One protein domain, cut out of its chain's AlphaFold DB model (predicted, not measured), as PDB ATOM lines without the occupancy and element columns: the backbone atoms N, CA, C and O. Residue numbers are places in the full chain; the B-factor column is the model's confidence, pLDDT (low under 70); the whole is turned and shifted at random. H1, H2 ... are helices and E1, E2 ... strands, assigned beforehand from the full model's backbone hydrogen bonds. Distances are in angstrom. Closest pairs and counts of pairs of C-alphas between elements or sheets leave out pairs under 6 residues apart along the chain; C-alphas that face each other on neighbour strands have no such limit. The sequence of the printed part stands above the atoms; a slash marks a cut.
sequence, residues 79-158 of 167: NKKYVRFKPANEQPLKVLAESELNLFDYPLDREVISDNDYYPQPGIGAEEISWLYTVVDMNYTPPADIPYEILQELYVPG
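This is residues 79 to 158 of the 167 residues of an uncharacterized protein of Bacteroidetes bacterium ADurb.BinA245 (UniProt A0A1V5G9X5). A small, strongly twisted sheet of three strands, E1, E3 and E4, makes one side of the model, and long loops reach out from it, with the short strand E2 far out on a wide loop. The one short helix, H1, only grazes the sheet and lies on the far side of the whole from E2. The printed part has 80 residues, with the order E1, H1, E2, E3, E4; the sheet runs E3, E1, E4, all antiparallel. The class is mixed, helices and strands, with under half of the residues in named elements. The whole is compact, with a radius of gyration of the C-alphas of 13.0 A and spans of 37 by 34 by 20 A.

E1, residues 80 to 85, begins at C-alpha 80 (54.554, -1.628, -20.497) and is 15.7 A long. H1 holds residues 90 to 97, 10.1 A. E2 holds residues 110 to 114, 11.5 A, with C-alpha 110 at (40.994, 9.896, -24.935). E3, residues 132 to 137, spans 16.2 A. E4, residues 148 to 154, spans 16.7 A and ends at C-alpha 154 (54.789, 3.047, -22.198).

E1 is the inner strand. E1 and E3 are antiparallel at 151 degrees, with N 83 and O 134 3.0 A apart. E1 and E4 are antiparallel at 157 degrees, with N 82 and O 152 2.8 A apart. H1 only grazes the sheet, with residues 92 to 97; its O i to N i+4 pairs are each within hydrogen-bond range. E2 pairs with no named strand and is apart from E1 and E4.

The C-alphas farthest apart, of Glu 127 and Gly 158, are 38.8 A apart. The printed part has no cut. The links H1 to E2 and E2 to E3 are long. No printed residue is under 70 in pLDDT.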
ATOM      1  N   ASN A  79      58.489  -0.208 -20.262       95.62
ATOM      2  CA  ASN A  79      58.234  -1.341 -19.369       95.62
ATOM      3  C   ASN A  79      56.807  -1.893 -19.482       95.62
ATOM      4  O   ASN A  79      56.529  -2.966 -18.947       95.62
ATOM      5  N   LYS A  80      55.925  -1.206 -20.213       96.62
ATOM      6  CA  LYS A  80      54.554  -1.628 -20.497       96.62
ATOM      7  C   LYS A  80      54.207  -1.373 -21.965       96.62
ATOM      8  O   LYS A  80      54.842  -0.560 -22.637       96.62
ATOM      9  N   LYS A  81      53.161  -2.037 -22.450       96.88
ATOM     10  CA  LYS A  81      52.582  -1.847 -23.786       96.88
ATOM     11  C   LYS A  81      51.106  -1.504 -23.658       96.88
ATOM     12  O   LYS A  81      50.375  -2.213 -22.973       96.88
ATOM     13  N   TYR A  82      50.675  -0.446 -24.332       97.12
ATOM     14  CA  TYR A  82      49.265  -0.164 -24.569       97.12
ATOM     15  C   TYR A  82      48.814  -0.960 -25.790       97.12
ATOM     16  O   TYR A  82      49.375  -0.795 -26.877       97.12
ATOM     17  N   VAL A  83      47.843  -1.848 -25.602       97.25
ATOM     18  CA  VAL A  83      47.377  -2.774 -26.637       97.25
ATOM     19  C   VAL A  83      45.859  -2.767 -26.728       97.25
ATOM     20  O   VAL A  83      45.167  -2.377 -25.784       97.25
ATOM     21  N   ARG A  84      45.347  -3.241 -27.862       97.00
ATOM     22  CA  ARG A  84      43.928  -3.560 -28.029       97.00
ATOM     23  C   ARG A  84      43.727  -4.934 -28.654       97.00
ATOM     24  O   ARG A  84      44.513  -5.339 -29.509       97.00
ATOM     25  N   PHE A  85      42.664  -5.616 -28.251       96.62
ATOM     26  CA  PHE A  85      42.247  -6.928 -28.739       96.62
ATOM     27  C   PHE A  85      40.973  -6.814 -29.569       96.62
ATOM     28  O   PHE A  85      40.080  -6.040 -29.218       96.62
ATOM     29  N   LYS A  86      40.863  -7.623 -30.627       95.00
ATOM     30  CA  LYS A  86      39.632  -7.793 -31.408       95.00
ATOM     31  C   LYS A  86      39.186  -9.254 -31.360       95.00
ATOM     32  O   LYS A  86      39.608 -10.046 -32.203       95.00
ATOM     33  N   PRO A  87      38.360  -9.637 -30.375       93.75
ATOM     34  CA  PRO A  87      37.818 -10.987 -30.295       93.75
ATOM     35  C   PRO A  87      36.941 -11.281 -31.516       93.75
ATOM     36  O   PRO A  87      36.094 -10.471 -31.884       93.75
ATOM     37  N   ALA A  88      37.129 -12.444 -32.141       91.81
ATOM     38  CA  ALA A  88      36.343 -12.831 -33.315       91.81
ATOM     39  C   ALA A  88      34.946 -13.377 -32.961       91.81
ATOM     40  O   ALA A  88      34.054 -13.371 -33.803       91.81
ATOM     41  N   ASN A  89      34.771 -13.906 -31.746       92.75
ATOM     42  CA  ASN A  89      33.519 -14.465 -31.233       92.75
ATOM     43  C   ASN A  89      33.553 -14.548 -29.691       92.75
ATOM     44  O   ASN A  89      34.524 -14.128 -29.056       92.75
ATOM     45  N   GLU A  90      32.493 -15.092 -29.090       91.62
ATOM     46  CA  GLU A  90      32.317 -15.171 -27.634       91.62
ATOM     47  C   GLU A  90      33.395 -15.995 -26.914       91.62
ATOM     48  O   GLU A  90      33.710 -15.700 -25.764       91.62
ATOM     49  N   GLN A  91      33.991 -17.008 -27.560       93.38
ATOM     50  CA  GLN A  91      34.998 -17.855 -26.909       93.38
ATOM     51  C   GLN A  91      36.294 -17.070 -26.609       93.38
ATOM     52  O   GLN A  91      36.660 -16.986 -25.436       93.38
ATOM     53  N   PRO A  92      36.956 -16.404 -27.584       93.06
ATOM     54  CA  PRO A  92      38.044 -15.463 -27.312       93.06
ATOM     55  C   PRO A  92      37.681 -14.349 -26.327       93.06
ATOM     56  O   PRO A  92      38.509 -13.975 -25.500       93.06
ATOM     57  N   LEU A  93      36.454 -13.820 -26.397       93.69
ATOM     58  CA  LEU A  93      35.995 -12.773 -25.481       93.69
ATOM     59  C   LEU A  93      35.971 -13.272 -24.032       93.69
ATOM     60  O   LEU A  93      36.477 -12.595 -23.141       93.69
ATOM     61  N   LYS A  94      35.443 -14.478 -23.806       93.44
ATOM     62  CA  LYS A  94      35.410 -15.111 -22.487       93.44
ATOM     63  C   LYS A  94      36.814 -15.361 -21.937       93.44
ATOM     64  O   LYS A  94      37.061 -15.063 -20.776       93.44
ATOM     65  N   VAL A  95      37.744 -15.830 -22.773       94.06
ATOM     66  CA  VAL A  95      39.151 -16.033 -22.377       94.06
ATOM     67  C   VAL A  95      39.791 -14.729 -21.896       94.06
ATOM     68  O   VAL A  95      40.524 -14.733 -20.910       94.06
ATOM     69  N   LEU A  96      39.517 -13.607 -22.567       93.50
ATOM     70  CA  LEU A  96      39.994 -12.298 -22.120       93.50
ATOM     71  C   LEU A  96      39.308 -11.866 -20.817       93.50
ATOM     72  O   LEU A  96      39.994 -11.418 -19.903       93.50
ATOM     73  N   ALA A  97      37.989 -12.033 -20.705       91.81
ATOM     74  CA  ALA A  97      37.226 -11.650 -19.516       91.81
ATOM     75  C   ALA A  97      37.614 -12.447 -18.255       91.81
ATOM     76  O   ALA A  97      37.531 -11.922 -17.151       91.81
ATOM     77  N   GLU A  98      38.047 -13.699 -18.412       93.25
ATOM     78  CA  GLU A  98      38.546 -14.554 -17.323       93.25
ATOM     79  C   GLU A  98      40.042 -14.342 -17.027       93.25
ATOM     80  O   GLU A  98      40.587 -14.967 -16.117       93.25
ATOM     81  N   SER A  99      40.729 -13.491 -17.794       91.56
ATOM     82  CA  SER A  99      42.138 -13.174 -17.559       91.56
ATOM     83  C   SER A  99      42.317 -12.130 -16.453       91.56
ATOM     84  O   SER A  99      41.426 -11.340 -16.164       91.56
ATOM     85  N   GLU A 100      43.525 -12.051 -15.895       91.94
ATOM     86  CA  GLU A 100      43.915 -11.026 -14.908       91.94
ATOM     87  C   GLU A 100      44.131  -9.626 -15.536       91.94
ATOM     88  O   GLU A 100      44.770  -8.752 -14.945       91.94
ATOM     89  N   LEU A 101      43.680  -9.411 -16.778       93.62
ATOM     90  CA  LEU A 101      43.821  -8.137 -17.475       93.62
ATOM     91  C   LEU A 101      42.698  -7.172 -17.101       93.62
ATOM     92  O   LEU A 101      41.521  -7.515 -17.120       93.62
ATOM     93  N   ASN A 102      43.062  -5.908 -16.891       94.12
ATOM     94  CA  ASN A 102      42.085  -4.825 -16.804       94.12
ATOM     95  C   ASN A 102      41.687  -4.405 -18.221       94.12
ATOM     96  O   ASN A 102      42.459  -3.722 -18.901       94.12
ATOM     97  N   LEU A 103      40.525  -4.863 -18.675       95.56
ATOM     98  CA  LEU A 103      40.001  -4.605 -20.014       95.56
ATOM     99  C   LEU A 103      39.033  -3.424 -19.991       95.56
ATOM    100  O   LEU A 103      38.172  -3.340 -19.122       95.56
ATOM    101  N   PHE A 104      39.163  -2.549 -20.982       95.81
ATOM    102  CA  PHE A 104      38.303  -1.387 -21.178       95.81
ATOM    103  C   PHE A 104      37.658  -1.457 -22.557       95.81
ATOM    104  O   PHE A 104      38.294  -1.856 -23.531       95.81
ATOM    105  N   ASP A 105      36.402  -1.054 -22.662       94.25
ATOM    106  CA  ASP A 105      35.651  -1.003 -23.917       94.25
ATOM    107  C   ASP A 105      35.875   0.310 -24.693       94.25
ATOM    108  O   ASP A 105      35.458   0.435 -25.847       94.25
ATOM    109  N   TYR A 106      36.599   1.268 -24.111       95.50
ATOM    110  CA  TYR A 106      37.021   2.512 -24.749       95.50
ATOM    111  C   TYR A 106      38.547   2.700 -24.791       95.50
ATOM    112  O   TYR A 106      39.275   2.170 -23.950       95.50
ATOM    113  N   PRO A 107      39.058   3.486 -25.761       95.94
ATOM    114  CA  PRO A 107      40.468   3.858 -25.821       95.94
ATOM    115  C   PRO A 107      40.907   4.692 -24.609       95.94
ATOM    116  O   PRO A 107      40.298   5.709 -24.282       95.94
ATOM    117  N   LEU A 108      42.025   4.297 -23.998       94.81
ATOM    118  CA  LEU A 108      42.617   4.918 -22.804       94.81
ATOM    119  C   LEU A 108      43.360   6.231 -23.087       94.81
ATOM    120  O   LEU A 108      43.810   6.918 -22.175       94.81
ATOM    121  N   ASP A 109      43.531   6.572 -24.359       94.50
ATOM    122  CA  ASP A 109      44.208   7.768 -24.847       94.50
ATOM    123  C   ASP A 109      43.225   8.867 -25.272       94.50
ATOM    124  O   ASP A 109      43.570   9.742 -26.067       94.50
ATOM    125  N   ARG A 110      42.000   8.849 -24.738       94.75
ATOM    126  CA  ARG A 110      40.994   9.896 -24.935       94.75
ATOM    127  C   ARG A 110      40.522  10.481 -23.616       94.75
ATOM    128  O   ARG A 110      40.548   9.827 -22.579       94.75
ATOM    129  N   GLU A 111      40.071  11.726 -23.677       94.25
ATOM    130  CA  GLU A 111      39.351  12.349 -22.573       94.25
ATOM    131  C   GLU A 111      38.019  11.623 -22.341       94.25
ATOM    132  O   GLU A 111      37.259  11.413 -23.285       94.25
ATOM    133  N   VAL A 112      37.724  11.257 -21.096       94.88
ATOM    134  CA  VAL A 112      36.415  10.714 -20.716       94.88
ATOM    135  C   VAL A 112      35.541  11.883 -20.273       94.88
ATOM    136  O   VAL A 112      35.793  12.491 -19.237       94.88
ATOM    137  N   ILE A 113      34.534  12.223 -21.081       97.25
ATOM    138  CA  ILE A 113      33.571  13.294 -20.777       97.25
ATOM    139  C   ILE A 113      32.489  12.762 -19.832       97.25
ATOM    140  O   ILE A 113      32.070  13.464 -18.914       97.25
ATOM    141  N   SER A 114      32.039  11.526 -20.060       95.88
ATOM    142  CA  SER A 114      31.088  10.823 -19.199       95.88
ATOM    143  C   SER A 114      31.401   9.338 -19.204       95.88
ATOM    144  O   SER A 114      31.484   8.756 -20.284       95.88
ATOM    145  N   ASP A 115      31.536   8.749 -18.020       93.88
ATOM    146  CA  ASP A 115      31.770   7.318 -17.812       93.88
ATOM    147  C   ASP A 115      30.444   6.655 -17.423       93.88
ATOM    148  O   ASP A 115      29.867   7.010 -16.395       93.88
ATOM    149  N   ASN A 116      29.920   5.788 -18.287       94.00
ATOM    150  CA  ASN A 116      28.626   5.123 -18.124       94.00
ATOM    151  C   ASN A 116      28.751   3.629 -18.501       94.00
ATOM    152  O   ASN A 116      29.807   3.032 -18.321       94.00
ATOM    153  N   ASP A 117      27.687   3.013 -19.023       91.19
ATOM    154  CA  ASP A 117      27.578   1.556 -19.140       91.19
ATOM    155  C   ASP A 117      28.401   0.952 -20.285       91.19
ATOM    156  O   ASP A 117      28.874  -0.177 -20.167       91.19
ATOM    157  N   TYR A 118      28.524   1.653 -21.419       92.12
ATOM    158  CA  TYR A 118      29.253   1.140 -22.585       92.12
ATOM    159  C   TYR A 118      29.721   2.242 -23.535       92.12
ATOM    160  O   TYR A 118      29.054   3.261 -23.709       92.12
ATOM    161  N   TYR A 119      30.819   2.021 -24.248       94.00
ATOM    162  CA  TYR A 119      31.291   2.923 -25.293       94.00
ATOM    163  C   TYR A 119      30.801   2.508 -26.696       94.00
ATOM    164  O   TYR A 119      31.184   1.446 -27.199       94.00
ATOM    165  N   PRO A 120      30.002   3.346 -27.395       91.12
ATOM    166  CA  PRO A 120      29.589   3.078 -28.770       91.12
ATOM    167  C   PRO A 120      30.755   3.318 -29.739       91.12
ATOM    168  O   PRO A 120      31.028   4.443 -30.166       91.12
ATOM    169  N   GLN A 121      31.460   2.245 -30.096       90.31
ATOM    170  CA  GLN A 121      32.629   2.321 -30.970       90.31
ATOM    171  C   GLN A 121      32.247   2.690 -32.418       90.31
ATOM    172  O   GLN A 121      31.416   2.015 -33.030       90.31
ATOM    173  N   PRO A 122      32.871   3.722 -33.023       89.25
ATOM    174  CA  PRO A 122      32.582   4.096 -34.403       89.25
ATOM    175  C   PRO A 122      32.910   2.972 -35.394       89.25
ATOM    176  O   PRO A 122      34.022   2.449 -35.404       89.25
ATOM    177  N   GLY A 123      31.960   2.655 -36.276       87.94
ATOM    178  CA  GLY A 123      32.153   1.684 -37.359       87.94
ATOM    179  C   GLY A 123      31.978   0.217 -36.959       87.94
ATOM    180  O   GLY A 123      32.207  -0.644 -37.801       87.94
ATOM    181  N   ILE A 124      31.559  -0.059 -35.721       85.94
ATOM    182  CA  ILE A 124      31.248  -1.408 -35.231       85.94
ATOM    183  C   ILE A 124      29.732  -1.544 -35.110       85.94
ATOM    184  O   ILE A 124      29.050  -0.643 -34.617       85.94
ATOM    185  N   GLY A 125      29.194  -2.642 -35.644       83.69
ATOM    186  CA  GLY A 125      27.761  -2.929 -35.583       83.69
ATOM    187  C   GLY A 125      27.305  -3.271 -34.163       83.69
ATOM    188  O   GLY A 125      28.098  -3.727 -33.350       83.69
ATOM    189  N   ALA A 126      26.009  -3.116 -33.872       78.00
ATOM    190  CA  ALA A 126      25.456  -3.412 -32.544       78.00
ATOM    191  C   ALA A 126      25.643  -4.880 -32.097       78.00
ATOM    192  O   ALA A 126      25.652  -5.155 -30.904       78.00
ATOM    193  N   GLU A 127      25.795  -5.809 -33.047       82.00
ATOM    194  CA  GLU A 127      26.019  -7.239 -32.779       82.00
ATOM    195  C   GLU A 127      27.494  -7.659 -32.906       82.00
ATOM    196  O   GLU A 127      27.832  -8.829 -32.738       82.00
ATOM    197  N   GLU A 128      28.390  -6.726 -33.231       88.38
ATOM    198  CA  GLU A 128      29.811  -7.016 -33.384       88.38
ATOM    199  C   GLU A 128      30.558  -6.756 -32.069       88.38
ATOM    200  O   GLU A 128      30.335  -5.760 -31.385       88.38
ATOM    201  N   ILE A 129      31.495  -7.642 -31.723       89.88
ATOM    202  CA  ILE A 129      32.294  -7.497 -30.504       89.88
ATOM    203  C   ILE A 129      33.236  -6.296 -30.641       89.88
ATOM    204  O   ILE A 129      34.080  -6.243 -31.541       89.88
ATOM    205  N   SER A 130      33.108  -5.346 -29.720       92.94
ATOM    206  CA  SER A 130      33.963  -4.165 -29.602       92.94
ATOM    207  C   SER A 130      35.439  -4.510 -29.372       92.94
ATOM    208  O   SER A 130      35.792  -5.557 -28.827       92.94
ATOM    209  N   TRP A 131      36.328  -3.605 -29.775       95.81
ATOM    210  CA  TRP A 131      37.731  -3.636 -29.365       95.81
ATOM    211  C   TRP A 131      37.849  -3.485 -27.854       95.81
ATOM    212  O   TRP A 131      37.176  -2.638 -27.270       95.81
ATOM    213  N   LEU A 132      38.756  -4.248 -27.252       96.25
ATOM    214  CA  LEU A 132      39.066  -4.163 -25.828       96.25
ATOM    215  C   LEU A 132      40.480  -3.638 -25.634       96.25
ATOM    216  O   LEU A 132      41.424  -4.170 -26.213       96.25
ATOM    217  N   TYR A 133      40.629  -2.604 -24.823       97.06
ATOM    218  CA  TYR A 133      41.865  -1.873 -24.590       97.06
ATOM    219  C   TYR A 133      42.457  -2.257 -23.240       97.06
ATOM    220  O   TYR A 133      41.729  -2.476 -22.274       97.06
ATOM    221  N   THR A 134      43.782  -2.340 -23.153       97.12
ATOM    222  CA  THR A 134      44.462  -2.630 -21.885       97.12
ATOM    223  C   THR A 134      45.940  -2.242 -21.918       97.12
ATOM    224  O   THR A 134      46.500  -1.898 -22.963       97.12
ATOM    225  N   VAL A 135      46.591  -2.325 -20.760       96.44
ATOM    226  CA  VAL A 135      48.030  -2.129 -20.591       96.44
ATOM    227  C   VAL A 135      48.651  -3.408 -20.042       96.44
ATOM    228  O   VAL A 135      48.273  -3.883 -18.974       96.44
ATOM    229  N   VAL A 136      49.644  -3.940 -20.753       95.81
ATOM    230  CA  VAL A 136      50.304  -5.214 -20.430       95.81
ATOM    231  C   VAL A 136      51.806  -5.048 -20.226       95.81
ATOM    232  O   VAL A 136      52.396  -4.037 -20.607       95.81
ATOM    233  N   ASP A 137      52.443  -6.048 -19.622       95.25
ATOM    234  CA  ASP A 137      53.901  -6.122 -19.514       95.25
ATOM    235  C   ASP A 137      54.593  -6.319 -20.869       95.25
ATOM    236  O   ASP A 137      54.025  -6.860 -21.818       95.25
ATOM    237  N   MET A 138      55.865  -5.915 -20.964       94.06
ATOM    238  CA  MET A 138      56.645  -6.043 -22.208       94.06
ATOM    239  C   MET A 138      56.753  -7.486 -22.714       94.06
ATOM    240  O   MET A 138      56.811  -7.700 -23.927       94.06
ATOM    241  N   ASN A 139      56.779  -8.459 -21.803       93.56
ATOM    242  CA  ASN A 139      56.865  -9.889 -22.096       93.56
ATOM    243  C   ASN A 139      55.495 -10.585 -22.144       93.56
ATOM    244  O   ASN A 139      55.458 -11.807 -22.265       93.56
ATOM    245  N   TYR A 140      54.389  -9.842 -22.040       92.50
ATOM    246  CA  TYR A 140      53.058 -10.424 -22.134       92.50
ATOM    247  C   TYR A 140      52.830 -11.021 -23.527       92.50
ATOM    248  O   TYR A 140      53.004 -10.348 -24.548       92.50
ATOM    249  N   THR A 141      52.419 -12.286 -23.552       90.12
ATOM    250  CA  THR A 141      52.017 -13.006 -24.758       90.12
ATOM    251  C   THR A 141      50.512 -13.249 -24.706       90.12
ATOM    252  O   THR A 141      50.061 -13.944 -23.790       90.12
ATOM    253  N   PRO A 142      49.729 -12.700 -25.647       86.75
ATOM    254  CA  PRO A 142      48.295 -12.940 -25.667       86.75
ATOM    255  C   PRO A 142      47.966 -14.409 -25.972       86.75
ATOM    256  O   PRO A 142      48.787 -15.101 -26.585       86.75
ATOM    257  N   PRO A 143      46.778 -14.893 -25.562       85.50
ATOM    258  CA  PRO A 143      46.294 -16.219 -25.934       85.50
ATOM    259  C   PRO A 143      46.301 -16.419 -27.455       85.50
ATOM    260  O   PRO A 143      46.108 -15.469 -28.217       85.50
ATOM    261  N   ALA A 144      46.510 -17.665 -27.892       78.00
ATOM    262  CA  ALA A 144      46.437 -18.013 -29.309       78.00
ATOM    263  C   ALA A 144      45.061 -17.634 -29.889       78.00
ATOM    264  O   ALA A 144      44.051 -17.671 -29.189       78.00
ATOM    265  N   ASP A 145      45.043 -17.264 -31.170       85.06
ATOM    266  CA  ASP A 145      43.831 -16.968 -31.949       85.06
ATOM    267  C   ASP A 145      43.067 -15.681 -31.578       85.06
ATOM    268  O   ASP A 145      41.943 -15.475 -32.041       85.06
ATOM    269  N   ILE A 146      43.680 -14.767 -30.813       92.00
ATOM    270  CA  ILE A 146      43.119 -13.432 -30.543       92.00
ATOM    271  C   ILE A 146      43.916 -12.357 -31.302       92.00
ATOM    272  O   ILE A 146      45.049 -12.051 -30.920       92.00
ATOM    273  N   PRO A 147      43.346 -11.746 -32.360       93.06
ATOM    274  CA  PRO A 147      43.945 -10.591 -33.017       93.06
ATOM    275  C   PRO A 147      44.194  -9.457 -32.021       93.06
ATOM    276  O   PRO A 147      43.304  -9.081 -31.251       93.06
ATOM    277  N   TYR A 148      45.399  -8.895 -32.051       95.06
ATOM    278  CA  TYR A 148      45.775  -7.786 -31.185       95.06
ATOM    279  C   TYR A 148      46.711  -6.814 -31.892       95.06
ATOM    280  O   TYR A 148      47.458  -7.183 -32.799       95.06
ATOM    281  N   GLU A 149      46.688  -5.568 -31.435       96.56
ATOM    282  CA  GLU A 149      47.538  -4.502 -31.945       96.56
ATOM    283  C   GLU A 149      48.239  -3.795 -30.789       96.56
ATOM    284  O   GLU A 149      47.627  -3.493 -29.761       96.56
ATOM    285  N   ILE A 150      49.529  -3.512 -30.969       96.56
ATOM    286  CA  ILE A 150      50.293  -2.658 -30.058       96.56
ATOM    287  C   ILE A 150      50.111  -1.218 -30.525       96.56
ATOM    288  O   ILE A 150      50.544  -0.859 -31.617       96.56
ATOM    289  N   LEU A 151      49.473  -0.404 -29.690       96.12
ATOM    290  CA  LEU A 151      49.198   1.002 -29.975       96.12
ATOM    291  C   LEU A 151      50.385   1.881 -29.585       96.12
ATOM    292  O   LEU A 151      50.724   2.824 -30.298       96.12
ATOM    293  N   GLN A 152      51.020   1.581 -28.448       96.06
ATOM    294  CA  GLN A 152      52.146   2.368 -27.958       96.06
ATOM    295  C   GLN A 152      52.978   1.623 -26.910       96.06
ATOM    296  O   GLN A 152      52.447   0.866 -26.098       96.06
ATOM    297  N   GLU A 153      54.277   1.909 -26.857       95.88
ATOM    298  CA  GLU A 153      55.123   1.567 -25.711       95.88
ATOM    299  C   GLU A 153      55.026   2.646 -24.625       95.88
ATOM    300  O   GLU A 153      54.965   3.850 -24.910       95.88
ATOM    301  N   LEU A 154      55.001   2.205 -23.368       96.38
ATOM    302  CA  LEU A 154      54.789   3.047 -22.198       96.38
ATOM    303  C   LEU A 154      55.884   2.833 -21.153       96.38
ATOM    304  O   LEU A 154      56.428   1.735 -21.001       96.38
ATOM    305  N   TYR A 155      56.142   3.883 -20.378       95.75
ATOM    306  CA  TYR A 155      56.831   3.789 -19.100       95.75
ATOM    307  C   TYR A 155      55.850   4.095 -17.971       95.75
ATOM    308  O   TYR A 155      55.407   5.230 -17.808       95.75
ATOM    309  N   VAL A 156      55.534   3.080 -17.171       92.94
ATOM    310  CA  VAL A 156      54.709   3.208 -15.969       92.94
ATOM    311  C   VAL A 156      55.617   3.038 -14.749       92.94
ATOM    312  O   VAL A 156      56.149   1.942 -14.547       92.94
ATOM    313  N   PRO A 157      55.841   4.088 -13.938       88.25
ATOM    314  CA  PRO A 157      56.654   3.984 -12.732       88.25
ATOM    315  C   PRO A 157      56.146   2.871 -11.809       88.25
ATOM    316  O   PRO A 157      54.952   2.779 -11.526       88.25
ATOM    317  N   GLY A 158      57.046   2.010 -11.335       80.56
ATOM    318  CA  GLY A 158      56.673   0.916 -10.439       80.56
ATOM    319  C   GLY A 158      56.168   1.411  -9.075       80.56
ATOM    320  O   GLY A 158      56.666   2.395  -8.533       80.56
TER     321      GLY A 158